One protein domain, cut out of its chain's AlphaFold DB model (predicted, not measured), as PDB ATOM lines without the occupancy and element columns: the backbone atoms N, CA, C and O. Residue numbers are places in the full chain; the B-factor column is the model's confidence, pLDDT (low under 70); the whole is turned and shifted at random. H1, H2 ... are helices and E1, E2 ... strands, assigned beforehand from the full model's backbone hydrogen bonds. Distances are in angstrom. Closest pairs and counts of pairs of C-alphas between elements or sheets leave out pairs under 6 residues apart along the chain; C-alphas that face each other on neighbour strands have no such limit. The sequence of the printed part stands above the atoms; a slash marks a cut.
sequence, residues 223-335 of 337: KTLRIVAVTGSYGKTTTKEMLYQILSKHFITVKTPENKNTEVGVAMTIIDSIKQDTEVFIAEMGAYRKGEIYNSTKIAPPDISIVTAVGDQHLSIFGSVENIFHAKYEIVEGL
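What this domain is: This is residues 223 to 335 of the 337 residues of the protein "UDP-N-acetylmuramoyl-tripeptide--D-alanyl-D-alanine ligase" of candidate division WS6 bacterium OLB21 (UniProt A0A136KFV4). A small sheet of four parallel strands is covered by H1 on one face and by H2 and H5 on the other, making three layers. H3 sits between H2 and H5 and only grazes the sheet, while short H4 lies off the sheet at one end of the long axis. The 113 printed residues, with five named helices and four named strands, run E1 H1 E2 H2 E3 H3 E4 H4 H5; the sheet's order is E2 E3 E1 E4 and the class is mixed, helices and strands. The whole is compact, with a radius of gyration of the C-alphas of 13.5 A, and elongated, spanning 43 by 24 by 22 A.

How they stand to each other: E1, residues 226 to 231, is the parallel neighbour of E3, residues 280 to 284, with N 228 and O 281 2.8 A apart. H1, residues 236 to 247, runs along the strands over E3, at a height of 8.1 A over the sheet; their closest C-alphas, of Lys 240 and Ile 282, are 6.6 A apart. Edge strand E2, residues 253 to 255, is parallel to E3, with N 254 and O 280 2.9 A apart. E1, H1, E2 form a split strand-helix-strand unit, with E3 between its strands, and a right-handed crossover. H2, residues 263 to 273, is on the opposite face from H1, at a height of 9.5 A; E2, H2, E3 form a right-handed strand-helix-strand unit of neighbour strands. H3, residues 292 to 299, touches H2, the C-alphas of Glu 263 and Ser 296 being closest at 4.7 A. Edge strand E4, residues 304 to 307, is parallel to E1, with N 229 and O 304 2.8 A apart; E3, H3, E4 form another split strand-helix-strand unit, with E1 between its strands in the sheet, and its crossover is right-handed. H4, residues 315 to 318, only just touches H5, residues 321 to 333, with 3 pairs of C-alphas within 8 A, only at the corner. H5 runs along E4 and touches H3 at a shallow tilt of 7 degrees, the same way; the C-alphas of Tyr 294 and Glu 330 are closest, at 5.1 A. Every O i to N i+4 pair is within hydrogen-bond range in H1, H2 and H3, and 7 of 9 in H5; H4 is too short for one.

Where its parts are: E1 begins at C-alpha 226 (415.084, 394.101, 342.106) and is 16.8 A long. H1 is 16.4 A and H2 15.3 A. H5, 18.3 A, ends at C-alpha 333 (411.530, 407.377, 352.419).

The domain as a whole: The C-alphas of Asp 277 and Gly 319 are farthest apart, 42.9 A. The printed part has no cut and no long link. Its mean pLDDT is 92.7; only Ser 316 is under 70.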
ATOM      1  N   LYS A 223     410.750 387.224 345.516       87.88
ATOM      2  CA  LYS A 223     411.787 387.633 346.483       87.88
ATOM      3  C   LYS A 223     413.114 388.069 345.850       87.88
ATOM      4  O   LYS A 223     413.867 388.791 346.488       87.88
ATOM      5  N   THR A 224     413.402 387.621 344.632       91.44
ATOM      6  CA  THR A 224     414.630 387.941 343.888       91.44
ATOM      7  C   THR A 224     414.489 389.177 342.994       91.44
ATOM      8  O   THR A 224     415.480 389.627 342.420       91.44
ATOM      9  N   LEU A 225     413.276 389.731 342.871       96.94
ATOM     10  CA  LEU A 225     413.000 390.890 342.028       96.94
ATOM     11  C   LEU A 225     413.643 392.150 342.617       96.94
ATOM     12  O   LEU A 225     413.309 392.569 343.727       96.94
ATOM     13  N   ARG A 226     414.496 392.790 341.817       97.50
ATOM     14  CA  ARG A 226     415.084 394.101 342.106       97.50
ATOM     15  C   ARG A 226     414.203 395.201 341.527       97.50
ATOM     16  O   ARG A 226     413.872 395.187 340.345       97.50
ATOM     17  N   ILE A 227     413.820 396.166 342.348       98.06
ATOM     18  CA  ILE A 227     412.920 397.257 341.988       98.06
ATOM     19  C   ILE A 227     413.710 398.564 341.979       98.06
ATOM     20  O   ILE A 227     414.248 398.985 343.001       98.06
ATOM     21  N   VAL A 228     413.748 399.220 340.823       98.00
ATOM     22  CA  VAL A 228     414.355 400.542 340.636       98.00
ATOM     23  C   VAL A 228     413.235 401.553 340.434       98.00
ATOM     24  O   VAL A 228     412.544 401.512 339.417       98.00
ATOM     25  N   ALA A 229     413.029 402.462 341.383       97.69
ATOM     26  CA  ALA A 229     412.021 403.507 341.267       97.69
ATOM     27  C   ALA A 229     412.642 404.826 340.785       97.69
ATOM     28  O   ALA A 229     413.715 405.223 341.232       97.69
ATOM     29  N   VAL A 230     411.956 405.526 339.879       97.25
ATOM     30  CA  VAL A 230     412.410 406.801 339.301       97.25
ATOM     31  C   VAL A 230     411.334 407.870 339.483       97.25
ATOM     32  O   VAL A 230     410.184 407.678 339.083       97.25
ATOM     33  N   THR A 231     411.704 409.026 340.034       95.81
ATOM     34  CA  THR A 231     410.849 410.219 340.108       95.81
ATOM     35  C   THR A 231     411.619 411.504 339.799       95.81
ATOM     36  O   THR A 231     412.825 411.501 339.590       95.81
ATOM     37  N   GLY A 232     410.889 412.616 339.743       92.81
ATOM     38  CA  GLY A 232     411.400 413.965 339.501       92.81
ATOM     39  C   GLY A 232     410.355 414.873 338.855       92.81
ATOM     40  O   GLY A 232     409.230 414.449 338.565       92.81
ATOM     41  N   SER A 233     410.702 416.132 338.626       89.31
ATOM     42  CA  SER A 233     409.934 417.092 337.823       89.31
ATOM     43  C   SER A 233     410.210 416.879 336.327       89.31
ATOM     44  O   SER A 233     409.286 416.778 335.525       89.31
ATOM     45  N   TYR A 234     411.461 416.605 335.949       89.94
ATOM     46  CA  TYR A 234     411.868 416.391 334.549       89.94
ATOM     47  C   TYR A 234     412.738 415.143 334.404       89.94
ATOM     48  O   TYR A 234     413.220 414.611 335.396       89.94
ATOM     49  N   GLY A 235     412.903 414.619 333.189       91.25
ATOM     50  CA  GLY A 235     413.836 413.515 332.911       91.25
ATOM     51  C   GLY A 235     413.409 412.115 333.378       91.25
ATOM     52  O   GLY A 235     414.047 411.148 332.987       91.25
ATOM     53  N   LYS A 236     412.309 411.973 334.134       93.44
ATOM     54  CA  LYS A 236     411.784 410.682 334.632       93.44
ATOM     55  C   LYS A 236     411.726 409.590 333.557       93.44
ATOM     56  O   LYS A 236     412.316 408.522 333.708       93.44
ATOM     57  N   THR A 237     411.010 409.874 332.470       92.94
ATOM     58  CA  THR A 237     410.781 408.922 331.381       92.94
ATOM     59  C   THR A 237     412.083 408.613 330.654       92.94
ATOM     60  O   THR A 237     412.391 407.444 330.458       92.94
ATOM     61  N   THR A 238     412.895 409.630 330.346       95.06
ATOM     62  CA  THR A 238     414.216 409.462 329.724       95.06
ATOM     63  C   THR A 238     415.120 408.548 330.551       95.06
ATOM     64  O   THR A 238     415.649 407.577 330.020       95.06
ATOM     65  N   THR A 239     415.240 408.795 331.858       96.50
ATOM     66  CA  THR A 239     416.044 407.969 332.768       96.50
ATOM     67  C   THR A 239     415.529 406.532 332.830       96.50
ATOM     68  O   THR A 239     416.321 405.602 332.710       96.50
ATOM     69  N   LYS A 240     414.211 406.322 332.948       96.56
ATOM     70  CA  LYS A 240     413.610 404.977 332.906       96.56
ATOM     71  C   LYS A 240     413.943 404.244 331.603       96.56
ATOM     72  O   LYS A 240     414.304 403.071 331.650       96.56
ATOM     73  N   GLU A 241     413.793 404.901 330.452       97.19
ATOM     74  CA  GLU A 241     414.079 404.286 329.149       97.19
ATOM     75  C   GLU A 241     415.563 403.933 329.011       97.19
ATOM     76  O   GLU A 241     415.885 402.824 328.591       97.19
ATOM     77  N   MET A 242     416.467 404.823 329.432       97.62
ATOM     78  CA  MET A 242     417.909 404.557 329.441       97.62
ATOM     79  C   MET A 242     418.263 403.364 330.337       97.62
ATOM     80  O   MET A 242     418.965 402.456 329.897       97.62
ATOM     81  N   LEU A 243     417.733 403.323 331.566       97.81
ATOM     82  CA  LEU A 243     417.936 402.201 332.488       97.81
ATOM     83  C   LEU A 243     417.442 400.887 331.886       97.81
ATOM     84  O   LEU A 243     418.140 399.882 331.960       97.81
ATOM     85  N   TYR A 244     416.265 400.901 331.258       98.19
ATOM     86  CA  TYR A 244     415.717 399.720 330.607       98.19
ATOM     87  C   TYR A 244     416.623 399.217 329.485       98.19
ATOM     88  O   TYR A 244     416.969 398.044 329.499       98.19
ATOM     89  N   GLN A 245     417.069 400.094 328.578       98.06
ATOM     90  CA  GLN A 245     417.962 399.725 327.468       98.06
ATOM     91  C   GLN A 245     419.300 399.128 327.933       98.06
ATOM     92  O   GLN A 245     419.900 398.322 327.221       98.06
ATOM     93  N   ILE A 246     419.793 399.533 329.106       98.00
ATOM     94  CA  ILE A 246     421.038 399.013 329.681       98.00
ATOM     95  C   ILE A 246     420.783 397.677 330.389       98.00
ATOM     96  O   ILE A 246     421.452 396.687 330.101       98.00
ATOM     97  N   LEU A 247     419.809 397.635 331.300       97.94
ATOM     98  CA  LEU A 247     419.562 396.483 332.172       97.94
ATOM     99  C   LEU A 247     418.949 395.300 331.421       97.94
ATOM    100  O   LEU A 247     419.290 394.157 331.719       97.94
ATOM    101  N   SER A 248     418.136 395.550 330.389       97.81
ATOM    102  CA  SER A 248     417.539 394.488 329.574       97.81
ATOM    103  C   SER A 248     418.562 393.673 328.778       97.81
ATOM    104  O   SER A 248     418.205 392.638 328.228       97.81
ATOM    105  N   LYS A 249     419.823 394.123 328.690       97.88
ATOM    106  CA  LYS A 249     420.914 393.359 328.060       97.88
ATOM    107  C   LYS A 249     421.397 392.189 328.915       97.88
ATOM    108  O   LYS A 249     421.976 391.257 328.372       97.88
ATOM    109  N   HIS A 250     421.188 392.255 330.229       97.38
ATOM    110  CA  HIS A 250     421.719 391.279 331.184       97.38
ATOM    111  C   HIS A 250     420.653 390.659 332.091       97.38
ATOM    112  O   HIS A 250     420.911 389.608 332.664       97.38
ATOM    113  N   PHE A 251     419.484 391.290 332.224       97.81
ATOM    114  CA  PHE A 251     418.419 390.848 333.122       97.81
ATOM    115  C   PHE A 251     417.062 390.836 332.423       97.81
ATOM    116  O   PHE A 251     416.759 391.732 331.623       97.81
ATOM    117  N   ILE A 252     416.185 389.908 332.813       97.50
ATOM    118  CA  ILE A 252     414.766 389.946 332.440       97.50
ATOM    119  C   ILE A 252     414.130 391.162 333.121       97.50
ATOM    120  O   ILE A 252     413.800 391.152 334.310       97.50
ATOM    121  N   THR A 253     414.000 392.239 332.348       98.19
ATOM    122  CA  THR A 253     413.654 393.570 332.850       98.19
ATOM    123  C   THR A 253     412.269 393.986 332.373       98.19
ATOM    124  O   THR A 253     411.944 393.885 331.193       98.19
ATOM    125  N   VAL A 254     411.458 394.522 333.282       97.94
ATOM    126  CA  VAL A 254     410.148 395.127 333.002       97.94
ATOM    127  C   VAL A 254     410.182 396.599 333.405       97.94
ATOM    128  O   VAL A 254     410.839 396.963 334.377       97.94
ATOM    129  N   LYS A 255     409.454 397.468 332.695       97.75
ATOM    130  CA  LYS A 255     409.306 398.887 333.059       97.75
ATOM    131  C   LYS A 255     407.864 399.372 332.985       97.75
ATOM    132  O   LYS A 255     407.051 398.816 332.245       97.75
ATOM    133  N   THR A 256     407.540 400.450 333.697       96.50
ATOM    134  CA  THR A 256     406.248 401.127 333.517       96.50
ATOM    135  C   THR A 256     406.152 401.819 332.146       96.50
ATOM    136  O   THR A 256     407.073 402.531 331.731       96.50
ATOM    137  N   PRO A 257     405.031 401.666 331.417       91.88
ATOM    138  CA  PRO A 257     404.732 402.486 330.243       91.88
ATOM    139  C   PRO A 257     404.689 403.985 330.576       91.88
ATOM    140  O   PRO A 257     404.424 404.362 331.715       91.88
ATOM    141  N   GLU A 258     404.904 404.840 329.576       76.81
ATOM    142  CA  GLU A 258     404.974 406.309 329.713       76.81
ATOM    143  C   GLU A 258     403.778 406.932 330.459       76.81
ATOM    144  O   GLU A 258     403.943 407.853 331.248       76.81
ATOM    145  N   ASN A 259     402.571 406.388 330.284       75.75
ATOM    146  CA  ASN A 259     401.346 406.898 330.907       75.75
ATOM    147  C   ASN A 259     400.932 406.176 332.205       75.75
ATOM    148  O   ASN A 259     399.831 406.414 332.706       75.75
ATOM    149  N   LYS A 260     401.761 405.270 332.738       86.50
ATOM    150  CA  LYS A 260     401.450 404.448 333.921       86.50
ATOM    151  C   LYS A 260     402.389 404.767 335.093       86.50
ATOM    152  O   LYS A 260     403.040 403.871 335.621       86.50
ATOM    153  N   ASN A 261     402.437 406.032 335.510       88.81
ATOM    154  CA  ASN A 261     403.271 406.491 336.631       88.81
ATOM    155  C   ASN A 261     402.496 406.800 337.926       88.81
ATOM    156  O   ASN A 261     403.092 407.196 338.922       88.81
ATOM    157  N   THR A 262     401.176 406.607 337.939       91.00
ATOM    158  CA  THR A 262     400.370 406.653 339.167       91.00
ATOM    159  C   THR A 262     400.404 405.308 339.888       91.00
ATOM    160  O   THR A 262     400.667 404.278 339.269       91.00
ATOM    161  N   GLU A 263     400.045 405.281 341.170       91.50
ATOM    162  CA  GLU A 263     399.971 404.050 341.977       91.50
ATOM    163  C   GLU A 263     399.165 402.914 341.300       91.50
ATOM    164  O   GLU A 263     399.546 401.746 341.351       91.50
ATOM    165  N   VAL A 264     398.064 403.249 340.608       90.88
ATOM    166  CA  VAL A 264     397.221 402.276 339.898       90.88
ATOM    167  C   VAL A 264     397.898 401.848 338.603       90.88
ATOM    168  O   VAL A 264     397.848 400.673 338.249       90.88
ATOM    169  N   GLY A 265     398.552 402.785 337.905       92.12
ATOM    170  CA  GLY A 265     399.382 402.501 336.736       92.12
ATOM    171  C   GLY A 265     400.476 401.484 337.051       92.12
ATOM    172  O   GLY A 265     400.560 400.456 336.380       92.12
ATOM    173  N   VAL A 266     401.230 401.732 338.123       95.50
ATOM    174  CA  VAL A 266     402.271 400.839 338.647       95.50
ATOM    175  C   VAL A 266     401.674 399.477 339.011       95.50
ATOM    176  O   VAL A 266     402.161 398.455 338.533       95.50
ATOM    177  N   ALA A 267     400.573 399.443 339.774       96.12
ATOM    178  CA  ALA A 267     399.912 398.192 340.151       96.12
ATOM    179  C   ALA A 267     399.459 397.361 338.936       96.12
ATOM    180  O   ALA A 267     399.635 396.144 338.923       96.12
ATOM    181  N   MET A 268     398.905 398.001 337.902       95.31
ATOM    182  CA  MET A 268     398.514 397.313 336.668       95.31
ATOM    183  C   MET A 268     399.728 396.751 335.931       95.31
ATOM    184  O   MET A 268     399.696 395.593 335.545       95.31
ATOM    185  N   THR A 269     400.815 397.517 335.781       96.69
ATOM    186  CA  THR A 269     402.049 396.994 335.165       96.69
ATOM    187  C   THR A 269     402.586 395.778 335.914       96.69
ATOM    188  O   THR A 269     402.998 394.809 335.284       96.69
ATOM    189  N   ILE A 270     402.528 395.789 337.248       97.38
ATOM    190  CA  ILE A 270     402.943 394.638 338.055       97.38
ATOM    191  C   ILE A 270     402.083 393.413 337.740       97.38
ATOM    192  O   ILE A 270     402.616 392.336 337.499       97.38
ATOM    193  N   ILE A 271     400.759 393.573 337.718       97.25
ATOM    194  CA  ILE A 271     399.826 392.470 337.445       97.25
ATOM    195  C   ILE A 271     399.980 391.931 336.021       97.25
ATOM    196  O   ILE A 271     399.888 390.722 335.823       97.25
ATOM    197  N   ASP A 272     400.170 392.823 335.050       96.56
ATOM    198  CA  ASP A 272     400.147 392.486 333.629       96.56
ATOM    199  C   ASP A 272     401.490 391.923 333.139       96.56
ATOM    200  O   ASP A 272     401.519 391.163 332.173       96.56
ATOM    201  N   SER A 273     402.612 392.339 333.739       96.56
ATOM    202  CA  SER A 273     403.939 392.148 333.138       96.56
ATOM    203  C   SER A 273     404.972 391.479 334.040       96.56
ATOM    204  O   SER A 273     405.923 390.916 333.506       96.56
ATOM    205  N   ILE A 274     404.817 391.509 335.368       97.00
ATOM    206  CA  ILE A 274     405.788 390.869 336.264       97.00
ATOM    207  C   ILE A 274     405.509 389.371 336.332       97.00
ATOM    208  O   ILE A 274     404.440 388.932 336.763       97.00
ATOM    209  N   LYS A 275     406.506 388.593 335.923       95.12
ATOM    210  CA  LYS A 275     406.524 387.132 335.963       95.12
ATOM    211  C   LYS A 275     407.502 386.642 337.031       95.12
ATOM    212  O   LYS A 275     408.227 387.429 337.633       95.12
ATOM    213  N   GLN A 276     407.500 385.334 337.270       92.19
ATOM    214  CA  GLN A 276     408.330 384.707 338.300       92.19
ATOM    215  C   GLN A 276     409.834 384.762 337.988       92.19
ATOM    216  O   GLN A 276     410.655 384.779 338.898       92.19
ATOM    217  N   ASP A 277     410.178 384.818 336.704       94.44
ATOM    218  CA  ASP A 277     411.528 384.966 336.160       94.44
ATOM    219  C   ASP A 277     411.936 386.433 335.958       94.44
ATOM    220  O   ASP A 277     413.050 386.702 335.526       94.44
ATOM    221  N   THR A 278     411.061 387.402 336.254       97.69
ATOM    222  CA  THR A 278     411.431 388.817 336.145       97.69
ATOM    223  C   THR A 278     412.444 389.174 337.225       97.69
ATOM    224  O   THR A 278     412.183 389.029 338.418       97.69
ATOM    225  N   GLU A 279     413.590 389.692 336.802       97.94
ATOM    226  CA  GLU A 279     414.716 389.992 337.683       97.94
ATOM    227  C   GLU A 279     414.764 391.462 338.080       97.94
ATOM    228  O   GLU A 279     415.164 391.785 339.200       97.94
ATOM    229  N   VAL A 280     414.352 392.357 337.176       98.44
ATOM    230  CA  VAL A 280     414.378 393.804 337.402       98.44
ATOM    231  C   VAL A 280     413.051 394.442 337.008       98.44
ATOM    232  O   VAL A 280     412.538 394.230 335.910       98.44
ATOM    233  N   PHE A 281     412.513 395.289 337.882       98.38
ATOM    234  CA  PHE A 281     411.364 396.139 337.596       98.38
ATOM    235  C   PHE A 281     411.719 397.618 337.759       98.38
ATOM    236  O   PHE A 281     412.070 398.063 338.848       98.38
ATOM    237  N   ILE A 282     411.588 398.391 336.683       98.38
ATOM    238  CA  ILE A 282     411.838 399.834 336.671       98.38
ATOM    239  C   ILE A 282     410.499 400.579 336.742       98.38
ATOM    240  O   ILE A 282     409.725 400.606 335.778       98.38
ATOM    241  N   ALA A 283     410.219 401.196 337.886       97.38
ATOM    242  CA  ALA A 283     408.963 401.875 338.171       97.38
ATOM    243  C   ALA A 283     409.118 403.401 338.119       97.38
ATOM    244  O   ALA A 283     409.683 404.016 339.018       97.38
ATOM    245  N   GLU A 284     408.560 404.043 337.095       97.00
ATOM    246  CA  GLU A 284     408.355 405.497 337.127       97.00
ATOM    247  C   GLU A 284     407.206 405.838 338.084       97.00
ATOM    248  O   GLU A 284     406.083 405.378 337.875       97.00
ATOM    249  N   MET A 285     407.479 406.646 339.110       95.19
ATOM    250  CA  MET A 285     406.506 407.053 340.129       95.19
ATOM    251  C   MET A 285     406.303 408.571 340.093       95.19
ATOM    252  O   MET A 285     407.183 409.360 340.442       95.19
ATOM    253  N   GLY A 286     405.131 408.988 339.626       90.12
ATOM    254  CA  GLY A 286     404.694 410.376 339.559       90.12
ATOM    255  C   GLY A 286     403.850 410.776 340.767       90.12
ATOM    256  O   GLY A 286     403.230 409.940 341.419       90.12
ATOM    257  N   ALA A 287     403.797 412.079 341.034       85.12
ATOM    258  CA  ALA A 287     402.922 412.662 342.044       85.12
ATOM    259  C   ALA A 287     402.400 414.018 341.576       85.12
ATOM    260  O   ALA A 287     403.160 414.830 341.045       85.12
ATOM    261  N   TYR A 288     401.123 414.258 341.853       80.12
ATOM    262  CA  TYR A 288     400.489 415.576 341.843       80.12
ATOM    263  C   TYR A 288     400.337 416.140 343.259       80.12
ATOM    264  O   TYR A 288     399.988 417.308 343.413       80.12
ATOM    265  N   ARG A 289     400.540 415.305 344.286       80.69
ATOM    266  CA  ARG A 289     400.408 415.653 345.703       80.69
ATOM    267  C   ARG A 289     401.357 414.847 346.572       80.69
ATOM    268  O   ARG A 289     401.733 413.734 346.211       80.69
ATOM    269  N   LYS A 290     401.642 415.396 347.751       85.94
ATOM    270  CA  LYS A 290     402.309 414.682 348.838       85.94
ATOM    271  C   LYS A 290     401.523 413.404 349.188       85.94
ATOM    272  O   LYS A 290     400.294 413.433 349.270       85.94
ATOM    273  N   GLY A 291     402.229 412.298 349.350       89.94
ATOM    274  CA  GLY A 291     401.773 410.957 349.695       89.94
ATOM    275  C   GLY A 291     401.637 410.010 348.501       89.94
ATOM    276  O   GLY A 291     401.566 408.799 348.695       89.94
ATOM    277  N   GLU A 292     401.566 410.509 347.263       91.75
ATOM    278  CA  GLU A 292     401.305 409.663 346.086       91.75
ATOM    279  C   GLU A 292     402.506 408.794 345.693       91.75
ATOM    280  O   GLU A 292     402.327 407.631 345.307       91.75
ATOM    281  N   ILE A 293     403.723 409.325 345.830       95.19
ATOM    282  CA  ILE A 293     404.944 408.553 345.592       95.19
ATOM    283  C   ILE A 293     405.117 407.543 346.721       95.19
ATOM    284  O   ILE A 293     405.292 406.360 346.439       95.19
ATOM    285  N   TYR A 294     404.939 407.962 347.975       94.81
ATOM    286  CA  TYR A 294     405.003 407.057 349.124       94.81
ATOM    287  C   TYR A 294     403.978 405.906 349.046       94.81
ATOM    288  O   TYR A 294     404.258 404.757 349.386       94.81
ATOM    289  N   ASN A 295     402.771 406.165 348.542       93.94
ATOM    290  CA  ASN A 295     401.794 405.099 348.308       93.94
ATOM    291  C   ASN A 295     402.246 404.136 347.204       93.94
ATOM    292  O   ASN A 295     402.008 402.935 347.309       93.94
ATOM    293  N   SER A 296     402.918 404.638 346.166       95.50
ATOM    294  CA  SER A 296     403.457 403.806 345.085       95.50
ATOM    295  C   SER A 296     404.616 402.927 345.570       95.50
ATOM    296  O   SER A 296     404.659 401.743 345.225       95.50
ATOM    297  N   THR A 297     405.491 403.445 346.438       96.25
ATOM    298  CA  THR A 297     406.569 402.657 347.061       96.25
ATOM    299  C   THR A 297     406.023 401.589 348.006       96.25
ATOM    300  O   THR A 297     406.544 400.483 348.032       96.25
ATOM    301  N   LYS A 298     404.892 401.807 348.690       95.19
ATOM    302  CA  LYS A 298     404.222 400.730 349.451       95.19
ATOM    303  C   LYS A 298     403.750 399.558 348.584       95.19
ATOM    304  O   LYS A 298     403.620 398.439 349.083       95.19
ATOM    305  N   ILE A 299     403.453 399.799 347.307       95.50
ATOM    306  CA  ILE A 299     403.035 398.751 346.367       95.50
ATOM    307  C   ILE A 299     404.254 397.983 345.861       95.50
ATOM    308  O   ILE A 299     404.241 396.750 345.865       95.50
ATOM    309  N   ALA A 300     405.278 398.720 345.436       95.56
ATOM    310  CA  ALA A 300     406.535 398.211 344.909       95.56
ATOM    311  C   ALA A 300     407.705 398.880 345.645       95.56
ATOM    312  O   ALA A 300     408.217 399.886 345.151       95.56
ATOM    313  N   PRO A 301     408.107 398.350 346.815       95.94
ATOM    314  CA  PRO A 301     409.178 398.939 347.612       95.94
ATOM    315  C   PRO A 301     410.495 398.929 346.825       95.94
ATOM    316  O   PRO A 301     410.941 397.840 346.451       95.94
ATOM    317  N   PRO A 302     411.093 400.089 346.507       97.06
ATOM    318  CA  PRO A 302     412.333 400.140 345.745       97.06
ATOM    319  C   PRO A 302     413.528 399.607 346.533       97.06
ATOM    320  O   PRO A 302     413.679 399.877 347.721       97.06
ATOM    321  N   ASP A 303     414.403 398.894 345.829       97.19
ATOM    322  CA  ASP A 303     415.770 398.599 346.265       97.19
ATOM    323  C   ASP A 303     416.705 399.766 345.901       97.19
ATOM    324  O   ASP A 303     417.677 400.043 346.594       97.19
ATOM    325  N   ILE A 304     416.393 400.471 344.807       97.00
ATOM    326  CA  ILE A 304     417.101 401.671 344.354       97.00
ATOM    327  C   ILE A 304     416.066 402.745 344.023       97.00
ATOM    328  O   ILE A 304     415.131 402.494 343.260       97.00
ATOM    329  N   SER A 305     416.266 403.954 344.542       97.06
ATOM    330  CA  SER A 305     415.428 405.118 344.252       97.06
ATOM    331  C   SER A 305     416.248 406.205 343.572       97.06
ATOM    332  O   SER A 305     417.330 406.557 344.032       97.06
ATOM    333  N   ILE A 306     415.721 406.758 342.482       96.69
ATOM    334  CA  ILE A 306     416.368 407.805 341.693       96.69
ATOM    335  C   ILE A 306     415.452 409.025 341.653       96.69
ATOM    336  O   ILE A 306     414.319 408.954 341.172       96.69
ATOM    337  N   VAL A 307     415.967 410.161 342.119       96.19
ATOM    338  CA  VAL A 307     415.352 411.479 341.935       96.19
ATOM    339  C   VAL A 307     416.154 412.209 340.864       96.19
ATOM    340  O   VAL A 307     417.334 412.470 341.055       96.19
ATOM    341  N   THR A 308     415.535 412.512 339.724       94.44
ATOM    342  CA  THR A 308     416.234 413.125 338.583       94.44
ATOM    343  C   THR A 308     416.467 414.623 338.780       94.44
ATOM    344  O   THR A 308     417.601 415.082 338.818       94.44
ATOM    345  N   ALA A 309     415.392 415.400 338.894       91.56
ATOM    346  CA  ALA A 309     415.426 416.843 339.100       91.56
ATOM    347  C   ALA A 309     414.215 417.277 339.926       91.56
ATOM    348  O   ALA A 309     413.128 416.719 339.759       91.56
ATOM    349  N   VAL A 310     414.378 418.297 340.764       90.00
ATOM    350  CA  VAL A 310     413.282 418.979 341.463       90.00
ATOM    351  C   VAL A 310     413.167 420.376 340.871       90.00
ATOM    352  O   VAL A 310     414.119 421.145 340.887       90.00
ATOM    353  N   GLY A 311     412.007 420.680 340.305       87.19
ATOM    354  CA  GLY A 311     411.702 421.977 339.703       87.19
ATOM    355  C   GLY A 311     410.212 422.276 339.788       87.19
ATOM    356  O   GLY A 311     409.461 421.480 340.352       87.19
ATOM    357  N   ASP A 312     409.778 423.379 339.194       83.00
ATOM    358  CA  ASP A 312     408.444 423.980 339.329       83.00
ATOM    359  C   ASP A 312     407.297 423.225 338.623       83.00
ATOM    360  O   ASP A 312     406.162 423.708 338.551       83.00
ATOM    361  N   GLN A 313     407.536 421.998 338.151       79.12
ATOM    362  CA  GLN A 313     406.475 421.148 337.619       79.12
ATOM    363  C   GLN A 313     405.355 420.971 338.657       79.12
ATOM    364  O   GLN A 313     405.572 420.460 339.754       79.12
ATOM    365  N   HIS A 314     404.130 421.337 338.271       75.62
ATOM    366  CA  HIS A 314     402.957 421.318 339.149       75.62
ATOM    367  C   HIS A 314     403.079 422.235 340.380       75.62
ATOM    368  O   HIS A 314     402.341 422.033 341.343       75.62
ATOM    369  N   LEU A 315     403.938 423.266 340.349       77.56
ATOM    370  CA  LEU A 315     404.078 424.254 341.429       77.56
ATOM    371  C   LEU A 315     402.738 424.859 341.830       77.56
ATOM    372  O   LEU A 315     402.453 425.006 343.011       77.56
ATOM    373  N   SER A 316     401.881 425.111 340.848       67.12
ATOM    374  CA  SER A 316     400.532 425.612 341.064       67.12
ATOM    375  C   SER A 316     399.703 424.675 341.968       67.12
ATOM    376  O   SER A 316     398.968 425.135 342.829       67.12
ATOM    377  N   ILE A 317     399.889 423.355 341.871       73.44
ATOM    378  CA  ILE A 317     399.192 422.346 342.687       73.44
ATOM    379  C   ILE A 317     399.887 422.129 344.038       73.44
ATOM    380  O   ILE A 317     399.210 421.978 345.055       73.44
ATOM    381  N   PHE A 318     401.222 422.089 344.053       78.44
ATOM    382  CA  PHE A 318     402.017 421.854 345.262       78.44
ATOM    383  C   PHE A 318     402.146 423.099 346.154       78.44
ATOM    384  O   PHE A 318     402.444 422.971 347.339       78.44
ATOM    385  N   GLY A 319     401.909 424.295 345.621       81.00
ATOM    386  CA  GLY A 319     401.971 425.579 346.323       81.00
ATOM    387  C   GLY A 319     403.385 426.141 346.507       81.00
ATOM    388  O   GLY A 319     403.553 427.354 346.478       81.00
ATOM    389  N   SER A 320     404.405 425.294 346.669       85.44
ATOM    390  CA  SER A 320     405.807 425.713 346.803       85.44
ATOM    391  C   SER A 320     406.769 424.662 346.244       85.44
ATOM    392  O   SER A 320     406.434 423.477 346.172       85.44
ATOM    393  N   VAL A 321     407.982 425.086 345.874       87.94
ATOM    394  CA  VAL A 321     409.058 424.169 345.459       87.94
ATOM    395  C   VAL A 321     409.460 423.247 346.614       87.94
ATOM    396  O   VAL A 321     409.708 422.069 346.379       87.94
ATOM    397  N   GLU A 322     409.409 423.732 347.857       89.25
ATOM    398  CA  GLU A 322     409.644 422.931 349.068       89.25
ATOM    399  C   GLU A 322     408.674 421.743 349.168       89.25
ATOM    400  O   GLU A 322     409.061 420.604 349.432       89.25
ATOM    401  N   ASN A 323     407.393 421.973 348.868       88.06
ATOM    402  CA  ASN A 323     406.397 420.905 348.851       88.06
ATOM    403  C   ASN A 323     406.648 419.904 347.718       88.06
ATOM    404  O   ASN A 323     406.402 418.711 347.902       88.06
ATOM    405  N   ILE A 324     407.142 420.366 346.562       89.81
ATOM    406  CA  ILE A 324     407.569 419.473 345.478       89.81
ATOM    407  C   ILE A 324     408.754 418.634 345.954       89.81
ATOM    408  O   ILE A 324     408.715 417.417 345.801       89.81
ATOM    409  N   PHE A 325     409.770 419.256 346.556       92.12
ATOM    410  CA  PHE A 325     410.940 418.573 347.099       92.12
ATOM    411  C   PHE A 325     410.524 417.459 348.062       92.12
ATOM    412  O   PHE A 325     410.833 416.295 347.805       92.12
ATOM    413  N   HIS A 326     409.731 417.777 349.090       92.56
ATOM    414  CA  HIS A 326     409.240 416.780 350.040       92.56
ATOM    415  C   HIS A 326     408.427 415.672 349.368       92.56
ATOM    416  O   HIS A 326     408.615 414.503 349.686       92.56
ATOM    417  N   ALA A 327     407.555 416.009 348.413       92.94
ATOM    418  CA  ALA A 327     406.775 415.002 347.702       92.94
ATOM    419  C   ALA A 327     407.649 414.075 346.844       92.94
ATOM    420  O   ALA A 327     407.352 412.890 346.735       92.94
ATOM    421  N   LYS A 328     408.726 414.578 346.226       94.38
ATOM    422  CA  LYS A 328     409.680 413.736 345.484       94.38
ATOM    423  C   LYS A 328     410.543 412.903 346.426       94.38
ATOM    424  O   LYS A 328     410.829 411.755 346.099       94.38
ATOM    425  N   TYR A 329     410.913 413.451 347.581       94.38
ATOM    426  CA  TYR A 329     411.732 412.780 348.588       94.38
ATOM    427  C   TYR A 329     411.058 411.534 349.186       94.38
ATOM    428  O   TYR A 329     411.747 410.600 349.582       94.38
ATOM    429  N   GLU A 330     409.728 411.438 349.130       96.00
ATOM    430  CA  GLU A 330     408.964 410.228 349.486       96.00
ATOM    431  C   GLU A 330     409.469 408.940 348.820       96.00
ATOM    432  O   GLU A 330     409.277 407.845 349.351       96.00
ATOM    433  N   ILE A 331     410.099 409.038 347.641       96.06
ATOM    434  CA  ILE A 331     410.670 407.866 346.968       96.06
ATOM    435  C   ILE A 331     411.848 407.282 347.759       96.06
ATOM    436  O   ILE A 331     412.077 406.075 347.727       96.06
ATOM    437  N   VAL A 332     412.598 408.147 348.448       94.25
ATOM    438  CA  VAL A 332     413.738 407.792 349.296       94.25
ATOM    439  C   VAL A 332     413.221 407.238 350.619       94.25
ATOM    440  O   VAL A 332     413.669 406.183 351.049       94.25
ATOM    441  N   GLU A 333     412.206 407.876 351.209       93.69
ATOM    442  CA  GLU A 333     411.530 407.377 352.419       93.69
ATOM    443  C   GLU A 333     410.892 405.993 352.220       93.69
ATOM    444  O   GLU A 333     410.691 405.246 353.174       93.69
ATOM    445  N   GLY A 334     410.545 405.652 350.977       93.12
ATOM    446  CA  GLY A 334     409.966 404.366 350.608       93.12
ATOM    447  C   GLY A 334     410.963 403.240 350.333       93.12
ATOM    448  O   GLY A 334     410.505 402.156 349.971       93.12
ATOM    449  N   LEU A 335     412.276 403.475 350.444       93.00
ATOM    450  CA  LEU A 335     413.298 402.443 350.232       93.00
ATOM    451  C   LEU A 335     413.085 401.241 351.163       93.00
ATOM    452  O   LEU A 335     412.693 401.387 352.323       93.00
TER     453      LEU A 335